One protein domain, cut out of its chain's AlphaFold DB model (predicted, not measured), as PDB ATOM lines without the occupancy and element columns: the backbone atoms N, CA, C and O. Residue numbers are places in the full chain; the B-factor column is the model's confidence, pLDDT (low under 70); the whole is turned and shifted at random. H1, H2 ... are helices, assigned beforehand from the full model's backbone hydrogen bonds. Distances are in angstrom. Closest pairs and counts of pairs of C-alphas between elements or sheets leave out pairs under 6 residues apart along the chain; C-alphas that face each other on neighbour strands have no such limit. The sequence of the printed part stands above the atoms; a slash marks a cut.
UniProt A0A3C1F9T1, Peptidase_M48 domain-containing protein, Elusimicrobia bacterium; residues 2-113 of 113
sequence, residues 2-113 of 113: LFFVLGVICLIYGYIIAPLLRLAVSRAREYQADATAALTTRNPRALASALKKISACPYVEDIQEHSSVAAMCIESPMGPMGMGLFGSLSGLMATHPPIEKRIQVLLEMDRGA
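This is residues 2 to 113 of the 113 residues of the protein "Peptidase_M48 domain-containing protein" of Elusimicrobia bacterium (UniProt A0A3C1F9T1). One long helix, H1, sticks out as an arm with residues 2 to 18; near its other end H2 and H5, side by side, pack on it at steep tilts, the loops with short H3 fill out the body, and residues 83 to 89, of which 87 to 89 belong to short H4, stick out from it. The printed part has 112 residues, five named helices, H1 to H5 in order, and no named strand: all helix. It is loose, radius of gyration of the C-alphas 17.6 A, spanning 57 by 35 by 27 A.

Start at H1, residues 2 to 41, with a kink of 29 degrees near residue 18. Its residues 34 to 38 alone touch H2, residues 44 to 56, at a steep tilt of 62 degrees; the closest C-alphas, Ala 38 and Pro 44, are 4.6 A apart. H3, residues 67 to 70, and H4, residues 87 to 90, touch no helix. H5, residues 99 to 112, touches H2 at a shallow tilt of 16 degrees, opposite ways, closest at C-alphas 48 and 103, 4.8 A. Every O i to N i+4 pair is within hydrogen-bond range in H2 and H5, 33 of 36 in H1.

Find C-alpha 2 at (-12.808, 9.324, 9.832); H1 runs 56.1 A from there. H5 ends at C-alpha 112, (16.227, -0.191, -36.567).

The printed part has no cut. The link H3 to H4 is long. Residues 77 to 95 are among those under pLDDT 70.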
ATOM      1  N   LEU A   2     -13.683  10.261  10.562       92.50
ATOM      2  CA  LEU A   2     -12.808   9.324   9.832       92.50
ATOM      3  C   LEU A   2     -13.430   8.764   8.535       92.50
ATOM      4  O   LEU A   2     -12.827   8.870   7.474       92.50
ATOM      5  N   PHE A   3     -14.663   8.249   8.601       94.62
ATOM      6  CA  PHE A   3     -15.380   7.731   7.425       94.62
ATOM      7  C   PHE A   3     -15.635   8.786   6.343       94.62
ATOM      8  O   PHE A   3     -15.635   8.466   5.160       94.62
ATOM      9  N   PHE A   4     -15.812  10.049   6.738       94.25
ATOM     10  CA  PHE A   4     -16.000  11.150   5.796       94.25
ATOM     11  C   PHE A   4     -14.701  11.451   5.039       94.25
ATOM     12  O   PHE A   4     -14.713  11.551   3.817       94.25
ATOM     13  N   VAL A   5     -13.568  11.503   5.747       95.19
ATOM     14  CA  VAL A   5     -12.245  11.698   5.133       95.19
ATOM     15  C   VAL A   5     -11.899  10.541   4.190       95.19
ATOM     16  O   VAL A   5     -11.495  10.780   3.055       95.19
ATOM     17  N   LEU A   6     -12.130   9.295   4.614       95.94
ATOM     18  CA  LEU A   6     -11.974   8.110   3.761       95.94
ATOM     19  C   LEU A   6     -12.867   8.176   2.516       95.94
ATOM     20  O   LEU A   6     -12.399   7.898   1.415       95.94
ATOM     21  N   GLY A   7     -14.124   8.601   2.671       95.12
ATOM     22  CA  GLY A   7     -15.050   8.793   1.556       95.12
ATOM     23  C   GLY A   7     -14.536   9.800   0.525       95.12
ATOM     24  O   GLY A   7     -14.541   9.509  -0.668       95.12
ATOM     25  N   VAL A   8     -14.021  10.951   0.972       94.56
ATOM     26  CA  VAL A   8     -13.453  11.979   0.081       94.56
ATOM     27  C   VAL A   8     -12.214  11.463  -0.657       94.56
ATOM     28  O   VAL A   8     -12.095  11.674  -1.863       94.56
ATOM     29  N   ILE A   9     -11.319  10.739   0.024       94.69
ATOM     30  CA  ILE A   9     -10.131  10.142  -0.610       94.69
ATOM     31  C   ILE A   9     -10.541   9.144  -1.702       94.69
ATOM     32  O   ILE A   9     -10.022   9.206  -2.817       94.69
ATOM     33  N   CYS A  10     -11.504   8.263  -1.416       94.88
ATOM     34  CA  CYS A  10     -12.020   7.308  -2.396       94.88
ATOM     35  C   CYS A  10     -12.662   8.002  -3.606       94.88
ATOM     36  O   CYS A  10     -12.468   7.551  -4.734       94.88
ATOM     37  N   LEU A  11     -13.384   9.109  -3.399       94.06
ATOM     38  CA  LEU A  11     -13.968   9.888  -4.495       94.06
ATOM     39  C   LEU A  11     -12.891  10.507  -5.391       94.06
ATOM     40  O   LEU A  11     -12.970  10.372  -6.610       94.06
ATOM     41  N   ILE A  12     -11.863  11.128  -4.807       91.81
ATOM     42  CA  ILE A  12     -10.746  11.698  -5.577       91.81
ATOM     43  C   ILE A  12     -10.044  10.597  -6.379       91.81
ATOM     44  O   ILE A  12      -9.794  10.757  -7.575       91.81
ATOM     45  N   TYR A  13      -9.773   9.450  -5.753       92.69
ATOM     46  CA  TYR A  13      -9.139   8.326  -6.432       92.69
ATOM     47  C   TYR A  13      -9.995   7.798  -7.594       92.69
ATOM     48  O   TYR A  13      -9.501   7.632  -8.711       92.69
ATOM     49  N   GLY A  14     -11.288   7.573  -7.351       90.62
ATOM     50  CA  GLY A  14     -12.210   7.010  -8.333       90.62
ATOM     51  C   GLY A  14     -12.474   7.925  -9.528       90.62
ATOM     52  O   GLY A  14     -12.514   7.442 -10.655       90.62
ATOM     53  N   TYR A  15     -12.626   9.232  -9.310       87.69
ATOM     54  CA  TYR A  15     -12.999  10.165 -10.379       87.69
ATOM     55  C   TYR A  15     -11.814  10.804 -11.098       87.69
ATOM     56  O   TYR A  15     -11.965  11.219 -12.244       87.69
ATOM     57  N   ILE A  16     -10.641  10.883 -10.465       86.88
ATOM     58  CA  ILE A  16      -9.475  11.548 -11.058       86.88
ATOM     59  C   ILE A  16      -8.424  10.524 -11.477       86.88
ATOM     60  O   ILE A  16      -8.025  10.482 -12.638       86.88
ATOM     61  N   ILE A  17      -7.986   9.666 -10.555       88.94
ATOM     62  CA  ILE A  17      -6.844   8.773 -10.798       88.94
ATOM     63  C   ILE A  17      -7.248   7.593 -11.687       88.94
ATOM     64  O   ILE A  17      -6.555   7.291 -12.661       88.94
ATOM     65  N   ALA A  18      -8.370   6.936 -11.391       88.81
ATOM     66  CA  ALA A  18      -8.778   5.738 -12.123       88.81
ATOM     67  C   ALA A  18      -9.026   5.981 -13.632       88.81
ATOM     68  O   ALA A  18      -8.543   5.175 -14.434       88.81
ATOM     69  N   PRO A  19      -9.690   7.071 -14.075       85.38
ATOM     70  CA  PRO A  19      -9.868   7.348 -15.501       85.38
ATOM     71  C   PRO A  19      -8.548   7.653 -16.217       85.38
ATOM     72  O   PRO A  19      -8.333   7.161 -17.325       85.38
ATOM     73  N   LEU A  20      -7.638   8.395 -15.575       85.94
ATOM     74  CA  LEU A  20      -6.313   8.690 -16.128       85.94
ATOM     75  C   LEU A  20      -5.485   7.415 -16.303       85.94
ATOM     76  O   LEU A  20      -4.888   7.204 -17.360       85.94
ATOM     77  N   LEU A  21      -5.493   6.534 -15.299       87.81
ATOM     78  CA  LEU A  21      -4.808   5.248 -15.372       87.81
ATOM     79  C   LEU A  21      -5.407   4.368 -16.474       87.81
ATOM     80  O   LEU A  21      -4.670   3.814 -17.288       87.81
ATOM     81  N   ARG A  22      -6.743   4.280 -16.547       86.25
ATOM     82  CA  ARG A  22      -7.449   3.536 -17.602       86.25
ATOM     83  C   ARG A  22      -7.030   4.021 -18.987       86.25
ATOM     84  O   ARG A  22      -6.761   3.201 -19.863       86.25
ATOM     85  N   LEU A  23      -6.956   5.334 -19.181       84.38
ATOM     86  CA  LEU A  23      -6.560   5.930 -20.449       84.38
ATOM     87  C   LEU A  23      -5.091   5.643 -20.791       84.38
ATOM     88  O   LEU A  23      -4.786   5.268 -21.923       84.38
ATOM     89  N   ALA A  24      -4.191   5.769 -19.815       86.62
ATOM     90  CA  ALA A  24      -2.773   5.469 -19.986       86.62
ATOM     91  C   ALA A  24      -2.543   3.998 -20.367       86.62
ATOM     92  O   ALA A  24      -1.827   3.712 -21.327       86.62
ATOM     93  N   VAL A  25      -3.211   3.069 -19.675       88.69
ATOM     94  CA  VAL A  25      -3.155   1.632 -19.983       88.69
ATOM     95  C   VAL A  25      -3.746   1.345 -21.363       88.69
ATOM     96  O   VAL A  25      -3.172   0.562 -22.118       88.69
ATOM     97  N   SER A  26      -4.854   1.996 -21.733       85.75
ATOM     98  CA  SER A  26      -5.442   1.860 -23.072       85.75
ATOM     99  C   SER A  26      -4.436   2.226 -24.166       85.75
ATOM    100  O   SER A  26      -4.207   1.439 -25.079       85.75
ATOM    101  N   ARG A  27      -3.756   3.371 -24.021       87.31
ATOM    102  CA  ARG A  27      -2.746   3.840 -24.983       87.31
ATOM    103  C   ARG A  27      -1.526   2.929 -25.051       87.31
ATOM    104  O   ARG A  27      -1.028   2.670 -26.139       87.31
ATOM    105  N   ALA A  28      -1.056   2.427 -23.910       89.50
ATOM    106  CA  ALA A  28       0.065   1.492 -23.873       89.50
ATOM    107  C   ALA A  28      -0.242   0.191 -24.635       89.50
ATOM    108  O   ALA A  28       0.623  -0.318 -25.346       89.50
ATOM    109  N   ARG A  29      -1.481  -0.315 -24.540       91.25
ATOM    110  CA  ARG A  29      -1.907  -1.514 -25.279       91.25
ATOM    111  C   ARG A  29      -1.918  -1.308 -26.792       91.25
ATOM    112  O   ARG A  29      -1.528  -2.225 -27.501       91.25
ATOM    113  N   GLU A  30      -2.292  -0.126 -27.280       90.31
ATOM    114  CA  GLU A  30      -2.237   0.193 -28.719       90.31
ATOM    115  C   GLU A  30      -0.807   0.122 -29.265       90.31
ATOM    116  O   GLU A  30      -0.559  -0.541 -30.267       90.31
ATOM    117  N   TYR A  31       0.164   0.721 -28.564       91.69
ATOM    118  CA  TYR A  31       1.572   0.642 -28.973       91.69
ATOM    119  C   TYR A  31       2.114  -0.790 -28.943       91.69
ATOM    120  O   TYR A  31       2.874  -1.187 -29.825       91.69
ATOM    121  N   GLN A  32       1.723  -1.582 -27.941       93.50
ATOM    122  CA  GLN A  32       2.098  -2.996 -27.873       93.50
ATOM    123  C   GLN A  32       1.466  -3.811 -29.005       93.50
ATOM    124  O   GLN A  32       2.131  -4.685 -29.564       93.50
ATOM    125  N   ALA A  33       0.212  -3.524 -29.361       93.06
ATOM    126  CA  ALA A  33      -0.473  -4.169 -30.475       93.06
ATOM    127  C   ALA A  33       0.216  -3.850 -31.810       93.06
ATOM    128  O   ALA A  33       0.506  -4.771 -32.572       93.06
ATOM    129  N   ASP A  34       0.573  -2.584 -32.047       94.06
ATOM    130  CA  ASP A  34       1.316  -2.157 -33.239       94.06
ATOM    131  C   ASP A  34       2.686  -2.827 -33.331       94.06
ATOM    132  O   ASP A  34       3.048  -3.370 -34.375       94.06
ATOM    133  N   ALA A  35       3.440  -2.831 -32.226       93.81
ATOM    134  CA  ALA A  35       4.754  -3.457 -32.178       93.81
ATOM    135  C   ALA A  35       4.659  -4.966 -32.438       93.81
ATOM    136  O   ALA A  35       5.424  -5.510 -33.232       93.81
ATOM    137  N   THR A  36       3.684  -5.638 -31.823       95.31
ATOM    138  CA  THR A  36       3.445  -7.070 -32.043       95.31
ATOM    139  C   THR A  36       3.078  -7.338 -33.502       95.31
ATOM    140  O   THR A  36       3.682  -8.205 -34.126       95.31
ATOM    141  N   ALA A  37       2.164  -6.559 -34.089       94.00
ATOM    142  CA  ALA A  37       1.777  -6.703 -35.491       94.00
ATOM    143  C   ALA A  37       2.963  -6.474 -36.442       94.00
ATOM    144  O   ALA A  37       3.153  -7.244 -37.389       94.00
ATOM    145  N   ALA A  38       3.799  -5.469 -36.177       95.12
ATOM    146  CA  ALA A  38       5.013  -5.204 -36.943       95.12
ATOM    147  C   ALA A  38       6.013  -6.366 -36.864       95.12
ATOM    148  O   ALA A  38       6.554  -6.777 -37.890       95.12
ATOM    149  N   LEU A  39       6.221  -6.939 -35.673       93.75
ATOM    150  CA  LEU A  39       7.115  -8.083 -35.468       93.75
ATOM    151  C   LEU A  39       6.580  -9.366 -36.121       93.75
ATOM    152  O   LEU A  39       7.349 -10.115 -36.722       93.75
ATOM    153  N   THR A  40       5.271  -9.611 -36.048       95.06
ATOM    154  CA  THR A  40       4.631 -10.784 -36.659       95.06
ATOM    155  C   THR A  40       4.640 -10.707 -38.183       95.06
ATOM    156  O   THR A  40       4.947 -11.693 -38.847       95.06
ATOM    157  N   THR A  41       4.332  -9.539 -38.752       94.12
ATOM    158  CA  THR A  41       4.310  -9.337 -40.211       94.12
ATOM    159  C   THR A  41       5.693  -9.076 -40.805       94.12
ATOM    160  O   THR A  41       5.854  -9.156 -42.021       94.12
ATOM    161  N   ARG A  42       6.686  -8.755 -39.962       92.88
ATOM    162  CA  ARG A  42       8.032  -8.301 -40.348       92.88
ATOM    163  C   ARG A  42       8.012  -7.138 -41.343       92.88
ATOM    164  O   ARG A  42       8.898  -7.020 -42.184       92.88
ATOM    165  N   ASN A  43       6.976  -6.301 -41.281       94.62
ATOM    166  CA  ASN A  43       6.809  -5.180 -42.199       94.62
ATOM    167  C   ASN A  43       6.203  -3.953 -41.493       94.62
ATOM    168  O   ASN A  43       5.046  -3.589 -41.739       94.62
ATOM    169  N   PRO A  44       6.974  -3.297 -40.605       94.38
ATOM    170  CA  PRO A  44       6.524  -2.093 -39.905       94.38
ATOM    171  C   PRO A  44       6.109  -0.969 -40.869       94.38
ATOM    172  O   PRO A  44       5.127  -0.266 -40.621       94.38
ATOM    173  N   ARG A  45       6.790  -0.827 -42.014       94.94
ATOM    174  CA  ARG A  45       6.474   0.192 -43.026       94.94
ATOM    175  C   ARG A  45       5.110  -0.008 -43.688       94.94
ATOM    176  O   ARG A  45       4.397   0.971 -43.927       94.94
ATOM    177  N   ALA A  46       4.726  -1.249 -43.990       94.25
ATOM    178  CA  ALA A  46       3.399  -1.547 -44.525       94.25
ATOM    179  C   ALA A  46       2.302  -1.220 -43.507       94.25
ATOM    180  O   ALA A  46       1.286  -0.632 -43.882       94.25
ATOM    181  N   LEU A  47       2.533  -1.516 -42.225       93.69
ATOM    182  CA  LEU A  47       1.605  -1.171 -41.148       93.69
ATOM    183  C   LEU A  47       1.451   0.352 -41.000       93.69
ATOM    184  O   LEU A  47       0.329   0.853 -40.943       93.69
ATOM    185  N   ALA A  48       2.552   1.107 -41.058       94.75
ATOM    186  CA  ALA A  48       2.521   2.572 -41.061       94.75
ATOM    187  C   ALA A  48       1.715   3.140 -42.248       94.75
ATOM    188  O   ALA A  48       0.926   4.074 -42.093       94.75
ATOM    189  N   SER A  49       1.871   2.550 -43.438       94.81
ATOM    190  CA  SER A  49       1.091   2.907 -44.631       94.81
ATOM    191  C   SER A  49      -0.403   2.598 -44.468       94.81
ATOM    192  O   SER A  49      -1.244   3.397 -44.876       94.81
ATOM    193  N   ALA A  50      -0.748   1.471 -43.835       92.69
ATOM    194  CA  ALA A  50      -2.132   1.105 -43.545       92.69
ATOM    195  C   ALA A  50      -2.790   2.096 -42.572       92.69
ATOM    196  O   ALA A  50      -3.858   2.619 -42.879       92.69
ATOM    197  N   LEU A  51      -2.122   2.440 -41.464       91.56
ATOM    198  CA  LEU A  51      -2.615   3.449 -40.515       91.56
ATOM    199  C   LEU A  51      -2.810   4.820 -41.177       91.56
ATOM    200  O   LEU A  51      -3.802   5.505 -40.924       91.56
ATOM    201  N   LYS A  52      -1.912   5.203 -42.091       91.69
ATOM    202  CA  LYS A  52      -2.059   6.438 -42.874       91.69
ATOM    203  C   LYS A  52      -3.303   6.425 -43.773       91.69
ATOM    204  O   LYS A  52      -3.912   7.464 -43.991       91.69
ATOM    205  N   LYS A  53      -3.676   5.266 -44.324       89.38
ATOM    206  CA  LYS A  53      -4.900   5.133 -45.131       89.38
ATOM    207  C   LYS A  53      -6.158   5.182 -44.268       89.38
ATOM    208  O   LYS A  53      -7.128   5.796 -44.690       89.38
ATOM    209  N   ILE A  54      -6.126   4.567 -43.085       87.19
ATOM    210  CA  ILE A  54      -7.256   4.563 -42.143       87.19
ATOM    211  C   ILE A  54      -7.551   5.994 -41.665       87.19
ATOM    212  O   ILE A  54      -8.680   6.453 -41.807       87.19
ATOM    213  N   SER A  55      -6.517   6.748 -41.280       84.69
ATOM    214  CA  SER A  55      -6.647   8.162 -40.862       84.69
ATOM    215  C   SER A  55      -7.103   9.133 -41.933       84.69
ATOM    216  O   SER A  55      -7.606  10.208 -41.612       84.69
ATOM    217  N   ALA A  56      -6.989   8.770 -43.209       84.12
ATOM    218  CA  ALA A  56      -7.541   9.589 -44.277       84.12
ATOM    219  C   ALA A  56      -9.080   9.538 -44.320       84.12
ATOM    220  O   ALA A  56      -9.701  10.491 -44.785       84.12
ATOM    221  N   CYS A  57      -9.698   8.443 -43.863       78.44
ATOM    222  CA  CYS A  57     -11.150   8.284 -43.837       78.44
ATOM    223  C   CYS A  57     -11.579   7.353 -42.685       78.44
ATOM    224  O   CYS A  57     -11.947   6.202 -42.928       78.44
ATOM    225  N   PRO A  58     -11.541   7.827 -41.426       72.81
ATOM    226  CA  PRO A  58     -11.979   7.037 -40.276       72.81
ATOM    227  C   PRO A  58     -13.509   6.974 -40.152       72.81
ATOM    228  O   PRO A  58     -14.040   6.223 -39.337       72.81
ATOM    229  N   TYR A  59     -14.226   7.781 -40.940       71.19
ATOM    230  CA  TYR A  59     -15.671   7.930 -40.859       71.19
ATOM    231  C   TYR A  59     -16.391   6.668 -41.336       71.19
ATOM    232  O   TYR A  59     -16.243   6.241 -42.482       71.19
ATOM    233  N   VAL A  60     -17.230   6.122 -40.458       73.31
ATOM    234  CA  VAL A  60     -18.186   5.064 -40.784       73.31
ATOM    235  C   VAL A  60     -19.559   5.531 -40.321       73.31
ATOM    236  O   VAL A  60     -19.784   5.690 -39.121       73.31
ATOM    237  N   GLU A  61     -20.448   5.776 -41.282       69.94
ATOM    238  CA  GLU A  61     -21.761   6.410 -41.089       69.94
ATOM    239  C   GLU A  61     -22.607   5.682 -40.033       69.94
ATOM    240  O   GLU A  61     -23.028   6.289 -39.051       69.94
ATOM    241  N   ASP A  62     -22.716   4.357 -40.140       71.62
ATOM    242  CA  ASP A  62     -23.554   3.534 -39.255       71.62
ATOM    243  C   ASP A  62     -22.990   3.342 -37.830       71.62
ATOM    244  O   ASP A  62     -23.686   2.853 -36.941       71.62
ATOM    245  N   ILE A  63     -21.719   3.685 -37.576       71.75
ATOM    246  CA  ILE A  63     -21.065   3.431 -36.273       71.75
ATOM    247  C   ILE A  63     -21.204   4.629 -35.322       71.75
ATOM    248  O   ILE A  63     -21.029   4.480 -34.109       71.75
ATOM    249  N   GLN A  64     -21.570   5.811 -35.826       63.69
ATOM    250  CA  GLN A  64     -21.662   7.025 -35.006       63.69
ATOM    251  C   GLN A  64     -22.696   6.918 -33.881       63.69
ATOM    252  O   GLN A  64     -22.471   7.428 -32.784       63.69
ATOM    253  N   GLU A  65     -23.796   6.213 -34.134       65.00
ATOM    254  CA  GLU A  65     -24.879   6.025 -33.167       65.00
ATOM    255  C   GLU A  65     -24.594   4.882 -32.173       65.00
ATOM    256  O   GLU A  65     -25.272   4.737 -31.154       65.00
ATOM    257  N   HIS A  66     -23.542   4.092 -32.419       71.44
ATOM    258  CA  HIS A  66     -23.188   2.909 -31.641       71.44
ATOM    259  C   HIS A  66     -21.802   3.043 -30.998       71.44
ATOM    260  O   HIS A  66     -20.811   2.446 -31.425       71.44
ATOM    261  N   SER A  67     -21.746   3.770 -29.877       66.19
ATOM    262  CA  SER A  67     -20.510   4.004 -29.110       66.19
ATOM    263  C   SER A  67     -19.800   2.722 -28.646       66.19
ATOM    264  O   SER A  67     -18.599   2.739 -28.388       66.19
ATOM    265  N   SER A  68     -20.523   1.605 -28.519       72.75
ATOM    266  CA  SER A  68     -19.953   0.291 -28.196       72.75
ATOM    267  C   SER A  68     -19.116  -0.287 -29.339       72.75
ATOM    268  O   SER A  68     -18.111  -0.947 -29.084       72.75
ATOM    269  N   VAL A  69     -19.500  -0.017 -30.588       75.94
ATOM    270  CA  VAL A  69     -18.807  -0.489 -31.793       75.94
ATOM    271  C   VAL A  69     -17.598   0.391 -32.099       75.94
ATOM    272  O   VAL A  69     -16.574  -0.116 -32.546       75.94
ATOM    273  N   ALA A  70     -17.654   1.681 -31.751       71.56
ATOM    274  CA  ALA A  70     -16.529   2.605 -31.902       71.56
ATOM    275  C   ALA A  70     -15.243   2.134 -31.190       71.56
ATOM    276  O   ALA A  70     -14.146   2.421 -31.660       71.56
ATOM    277  N   ALA A  71     -15.359   1.374 -30.093       72.56
ATOM    278  CA  ALA A  71     -14.215   0.800 -29.378       72.56
ATOM    279  C   ALA A  71     -13.530  -0.373 -30.113       72.56
ATOM    280  O   ALA A  71     -12.435  -0.769 -29.724       72.56
ATOM    281  N   MET A  72     -14.173  -0.942 -31.138       78.69
ATOM    282  CA  MET A  72     -13.632  -2.024 -31.971       78.69
ATOM    283  C   MET A  72     -12.907  -1.497 -33.218       78.69
ATOM    284  O   MET A  72     -12.243  -2.263 -33.916       78.69
ATOM    285  N   CYS A  73     -13.055  -0.209 -33.526       79.88
ATOM    286  CA  CYS A  73     -12.402   0.426 -34.660       79.88
ATOM    287  C   CYS A  73     -10.919   0.696 -34.355       79.88
ATOM    288  O   CYS A  73     -10.540   0.981 -33.222       79.88
ATOM    289  N   ILE A  74     -10.073   0.632 -35.389       82.81
ATOM    290  CA  ILE A  74      -8.624   0.909 -35.281       82.81
ATOM    291  C   ILE A  74      -8.366   2.396 -34.971       82.81
ATOM    292  O   ILE A  74      -7.384   2.749 -34.313       82.81
ATOM    293  N   GLU A  75      -9.264   3.255 -35.443       78.62
ATOM    294  CA  GLU A  75      -9.299   4.689 -35.194       78.62
ATOM    295  C   GLU A  75     -10.716   5.095 -34.805       78.62
ATOM    296  O   GLU A  75     -11.679   4.424 -35.173       78.62
ATOM    297  N   SER A  76     -10.847   6.185 -34.047       73.19
ATOM    298  CA  SER A  76     -12.155   6.664 -33.618       73.19
ATOM    299  C   SER A  76     -13.011   7.052 -34.838       73.19
ATOM    300  O   SER A  76     -12.627   7.968 -35.566       73.19
ATOM    301  N   PRO A  77     -14.173   6.402 -35.056       66.62
ATOM    302  CA  PRO A  77     -15.084   6.734 -36.157       66.62
ATOM    303  C   PRO A  77     -15.921   7.984 -35.856       66.62
ATOM    304  O   PRO A  77     -16.592   8.541 -36.729       66.62
ATOM    305  N   MET A  78     -15.888   8.429 -34.599       61.41
ATOM    306  CA  MET A  78     -16.427   9.709 -34.184       61.41
ATOM    307  C   MET A  78     -15.466  10.772 -34.719       61.41
ATOM    308  O   MET A  78     -14.303  10.806 -34.321       61.41
ATOM    309  N   GLY A  79     -15.930  11.594 -35.666       53.91
ATOM    310  CA  GLY A  79     -15.120  12.658 -36.268       53.91
ATOM    311  C   GLY A  79     -14.437  13.542 -35.211       53.91
ATOM    312  O   GLY A  79     -14.857  13.531 -34.051       53.91
ATOM    313  N   PRO A  80     -13.389  14.306 -35.577       52.59
ATOM    314  CA  PRO A  80     -12.539  15.028 -34.632       52.59
ATOM    315  C   PRO A  80     -13.376  15.806 -33.612       52.59
ATOM    316  O   PRO A  80     -13.986  16.833 -33.915       52.59
ATOM    317  N   MET A  81     -13.426  15.282 -32.387       47.41
ATOM    318  CA  MET A  81     -14.229  15.853 -31.322       47.41
ATOM    319  C   MET A  81     -13.516  17.118 -30.825       47.41
ATOM    320  O   MET A  81     -12.589  17.065 -30.015       47.41
ATOM    321  N   GLY A  82     -13.944  18.267 -31.348       43.03
ATOM    322  CA  GLY A  82     -13.692  19.579 -30.757       43.03
ATOM    323  C   GLY A  82     -12.581  20.401 -31.406       43.03
ATOM    324  O   GLY A  82     -11.511  20.588 -30.831       43.03
ATOM    325  N   MET A  83     -12.894  21.025 -32.541       39.22
ATOM    326  CA  MET A  83     -12.222  22.239 -33.015       39.22
ATOM    327  C   MET A  83     -12.720  23.441 -32.186       39.22
ATOM    328  O   MET A  83     -13.494  24.269 -32.648       39.22
ATOM    329  N   GLY A  84     -12.352  23.484 -30.904       47.44
ATOM    330  CA  GLY A  84     -12.721  24.550 -29.964       47.44
ATOM    331  C   GLY A  84     -11.603  24.826 -28.955       47.44
ATOM    332  O   GLY A  84     -10.587  24.137 -28.958       47.44
ATOM    333  N   LEU A  85     -11.791  25.803 -28.059       44.62
ATOM    334  CA  LEU A  85     -10.801  26.251 -27.052       44.62
ATOM    335  C   LEU A  85     -10.237  25.129 -26.142       44.62
ATOM    336  O   LEU A  85      -9.203  25.316 -25.509       44.62
ATOM    337  N   PHE A  86     -10.872  23.951 -26.117       45.56
ATOM    338  CA  PHE A  86     -10.447  22.741 -25.400       45.56
ATOM    339  C   PHE A  86      -9.754  21.682 -26.283       45.56
ATOM    340  O   PHE A  86      -9.467  20.587 -25.806       45.56
ATOM    341  N   GLY A  87      -9.442  21.967 -27.551       48.97
ATOM    342  CA  GLY A  87      -8.836  21.000 -28.482       48.97
ATOM    343  C   GLY A  87      -7.508  20.406 -27.987       48.97
ATOM    344  O   GLY A  87      -7.250  19.219 -28.170       48.97
ATOM    345  N   SER A  88      -6.711  21.182 -27.242       48.03
ATOM    346  CA  SER A  88      -5.477  20.685 -26.609       48.03
ATOM    347  C   SER A  88      -5.732  19.734 -25.425       48.03
ATOM    348  O   SER A  88      -4.868  18.921 -25.105       48.03
ATOM    349  N   LEU A  89      -6.905  19.816 -24.784       48.12
ATOM    350  CA  LEU A  89      -7.377  18.888 -23.746       48.12
ATOM    351  C   LEU A  89      -8.110  17.676 -24.349       48.12
ATOM    352  O   LEU A  89      -8.149  16.623 -23.718       48.12
ATOM    353  N   SER A  90      -8.620  17.774 -25.580       51.53
ATOM    354  CA  SER A  90      -9.235  16.646 -26.304       51.53
ATOM    355  C   SER A  90      -8.234  15.499 -26.508       51.53
ATOM    356  O   SER A  90      -8.538  14.332 -26.256       51.53
ATOM    357  N   GLY A  91      -6.964  15.829 -26.779       53.50
ATOM    358  CA  GLY A  91      -5.873  14.850 -26.813       53.50
ATOM    359  C   GLY A  91      -5.611  14.136 -25.475       53.50
ATOM    360  O   GLY A  91      -4.996  13.073 -25.465       53.50
ATOM    361  N   LEU A  92      -6.089  14.667 -24.344       50.31
ATOM    362  CA  LEU A  92      -6.027  14.024 -23.024       50.31
ATOM    363  C   LEU A  92      -7.253  13.157 -22.716       50.31
ATOM    364  O   LEU A  92      -7.205  12.423 -21.741       50.31
ATOM    365  N   MET A  93      -8.308  13.209 -23.529       54.06
ATOM    366  CA  MET A  93      -9.505  12.361 -23.408       54.06
ATOM    367  C   MET A  93      -9.642  11.362 -24.568       54.06
ATOM    368  O   MET A  93     -10.483  10.470 -24.517       54.06
ATOM    369  N   ALA A  94      -8.787  11.462 -25.592       64.94
ATOM    370  CA  ALA A  94      -8.736  10.511 -26.698       64.94
ATOM    371  C   ALA A  94      -8.364   9.099 -26.216       64.94
ATOM    372  O   ALA A  94      -7.295   8.899 -25.621       64.94
ATOM    373  N   THR A  95      -9.234   8.126 -26.503       67.12
ATOM    374  CA  THR A  95      -9.097   6.709 -26.116       67.12
ATOM    375  C   THR A  95      -7.908   6.012 -26.779       67.12
ATOM    376  O   THR A  95      -7.365   5.064 -26.205       67.12
ATOM    377  N   HIS A  96      -7.455   6.534 -27.924       73.69
ATOM    378  CA  HIS A  96      -6.281   6.076 -28.665       73.69
ATOM    379  C   HIS A  96      -5.187   7.155 -28.673       73.69
ATOM    380  O   HIS A  96      -5.487   8.352 -28.589       73.69
ATOM    381  N   PRO A  97      -3.901   6.764 -28.750       79.19
ATOM    382  CA  PRO A  97      -2.839   7.720 -29.015       79.19
ATOM    383  C   PRO A  97      -3.001   8.314 -30.428       79.19
ATOM    384  O   PRO A  97      -3.517   7.627 -31.311       79.19
ATOM    385  N   PRO A  98      -2.535   9.555 -30.669       84.00
ATOM    386  CA  PRO A  98      -2.542  10.154 -32.004       84.00
ATOM    387  C   PRO A  98      -1.891   9.229 -33.035       84.00
ATOM    388  O   PRO A  98      -0.810   8.682 -32.776       84.00
ATOM    389  N   ILE A  99      -2.530   9.060 -34.194       86.81
ATOM    390  CA  ILE A  99      -2.068   8.121 -35.221       86.81
ATOM    391  C   ILE A  99      -0.678   8.488 -35.735       86.81
ATOM    392  O   ILE A  99       0.134   7.602 -35.991       86.81
ATOM    393  N   GLU A 100      -0.351   9.776 -35.805       87.50
ATOM    394  CA  GLU A 100       0.947  10.265 -36.263       87.50
ATOM    395  C   GLU A 100       2.074   9.726 -35.381       87.50
ATOM    396  O   GLU A 100       3.120   9.318 -35.885       87.50
ATOM    397  N   LYS A 101       1.839   9.644 -34.063       89.75
ATOM    398  CA  LYS A 101       2.806   9.063 -33.124       89.75
ATOM    399  C   LYS A 101       2.967   7.561 -33.347       89.75
ATOM    400  O   LYS A 101       4.084   7.064 -33.258       89.75
ATOM    401  N   ARG A 102       1.882   6.837 -33.644       92.56
ATOM    402  CA  ARG A 102       1.938   5.396 -33.959       92.56
ATOM    403  C   ARG A 102       2.729   5.148 -35.245       92.56
ATOM    404  O   ARG A 102       3.641   4.327 -35.258       92.56
ATOM    405  N   ILE A 103       2.443   5.920 -36.295       94.06
ATOM    406  CA  ILE A 103       3.165   5.880 -37.574       94.06
ATOM    407  C   ILE A 103       4.655   6.156 -37.357       94.06
ATOM    408  O   ILE A 103       5.491   5.434 -37.896       94.06
ATOM    409  N   GLN A 104       4.997   7.168 -36.556       94.19
ATOM    410  CA  GLN A 104       6.389   7.496 -36.265       94.19
ATOM    411  C   GLN A 104       7.124   6.331 -35.589       94.19
ATOM    412  O   GLN A 104       8.203   5.966 -36.049       94.19
ATOM    413  N   VAL A 105       6.530   5.715 -34.560       94.00
ATOM    414  CA  VAL A 105       7.120   4.556 -33.865       94.00
ATOM    415  C   VAL A 105       7.360   3.399 -34.838       94.00
ATOM    416  O   VAL A 105       8.438   2.815 -34.844       94.00
ATOM    417  N   LEU A 106       6.408   3.107 -35.728       94.44
ATOM    418  CA  LEU A 106       6.575   2.062 -36.742       94.44
ATOM    419  C   LEU A 106       7.698   2.383 -37.739       94.44
ATOM    420  O   LEU A 106       8.490   1.510 -38.082       94.44
ATOM    421  N   LEU A 107       7.823   3.635 -38.180       94.62
ATOM    422  CA  LEU A 107       8.923   4.063 -39.054       94.62
ATOM    423  C   LEU A 107      10.285   4.083 -38.341       94.62
ATOM    424  O   LEU A 107      11.327   4.005 -38.992       94.62
ATOM    425  N   GLU A 108      10.309   4.240 -37.021       94.19
ATOM    426  CA  GLU A 108      11.515   4.067 -36.205       94.19
ATOM    427  C   GLU A 108      11.895   2.586 -36.094       94.19
ATOM    428  O   GLU A 108      13.064   2.257 -36.279       94.19
ATOM    429  N   MET A 109      10.918   1.691 -35.910       91.81
ATOM    430  CA  MET A 109      11.141   0.241 -35.933       91.81
ATOM    431  C   MET A 109      11.680  -0.248 -37.285       91.81
ATOM    432  O   MET A 109      12.590  -1.065 -37.300       91.81
ATOM    433  N   ASP A 110      11.168   0.271 -38.408       92.38
ATOM    434  CA  ASP A 110      11.652  -0.056 -39.765       92.38
ATOM    435  C   ASP A 110      13.115   0.354 -39.987       92.38
ATOM    436  O   ASP A 110      13.856  -0.325 -40.684       92.38
ATOM    437  N   ARG A 111      13.544   1.470 -39.383       88.06
ATOM    438  CA  ARG A 111      14.928   1.964 -39.485       88.06
ATOM    439  C   ARG A 111      15.912   1.215 -38.586       88.06
ATOM    440  O   ARG A 111      17.111   1.309 -38.824       88.06
ATOM    441  N   GLY A 112      15.420   0.560 -37.533       77.56
ATOM    442  CA  GLY A 112      16.227  -0.191 -36.567       77.56
ATOM    443  C   GLY A 112      16.234  -1.709 -36.771       77.56
ATOM    444  O   GLY A 112      16.896  -2.394 -35.992       77.56
ATOM    445  N   ALA A 113      15.484  -2.219 -37.755       58.44
ATOM    446  CA  ALA A 113      15.392  -3.633 -38.126       58.44
ATOM    447  C   ALA A 113      16.388  -4.023 -39.228       58.44
ATOM    448  O   ALA A 113      16.769  -3.144 -40.034       58.44
TER     449      ALA A 113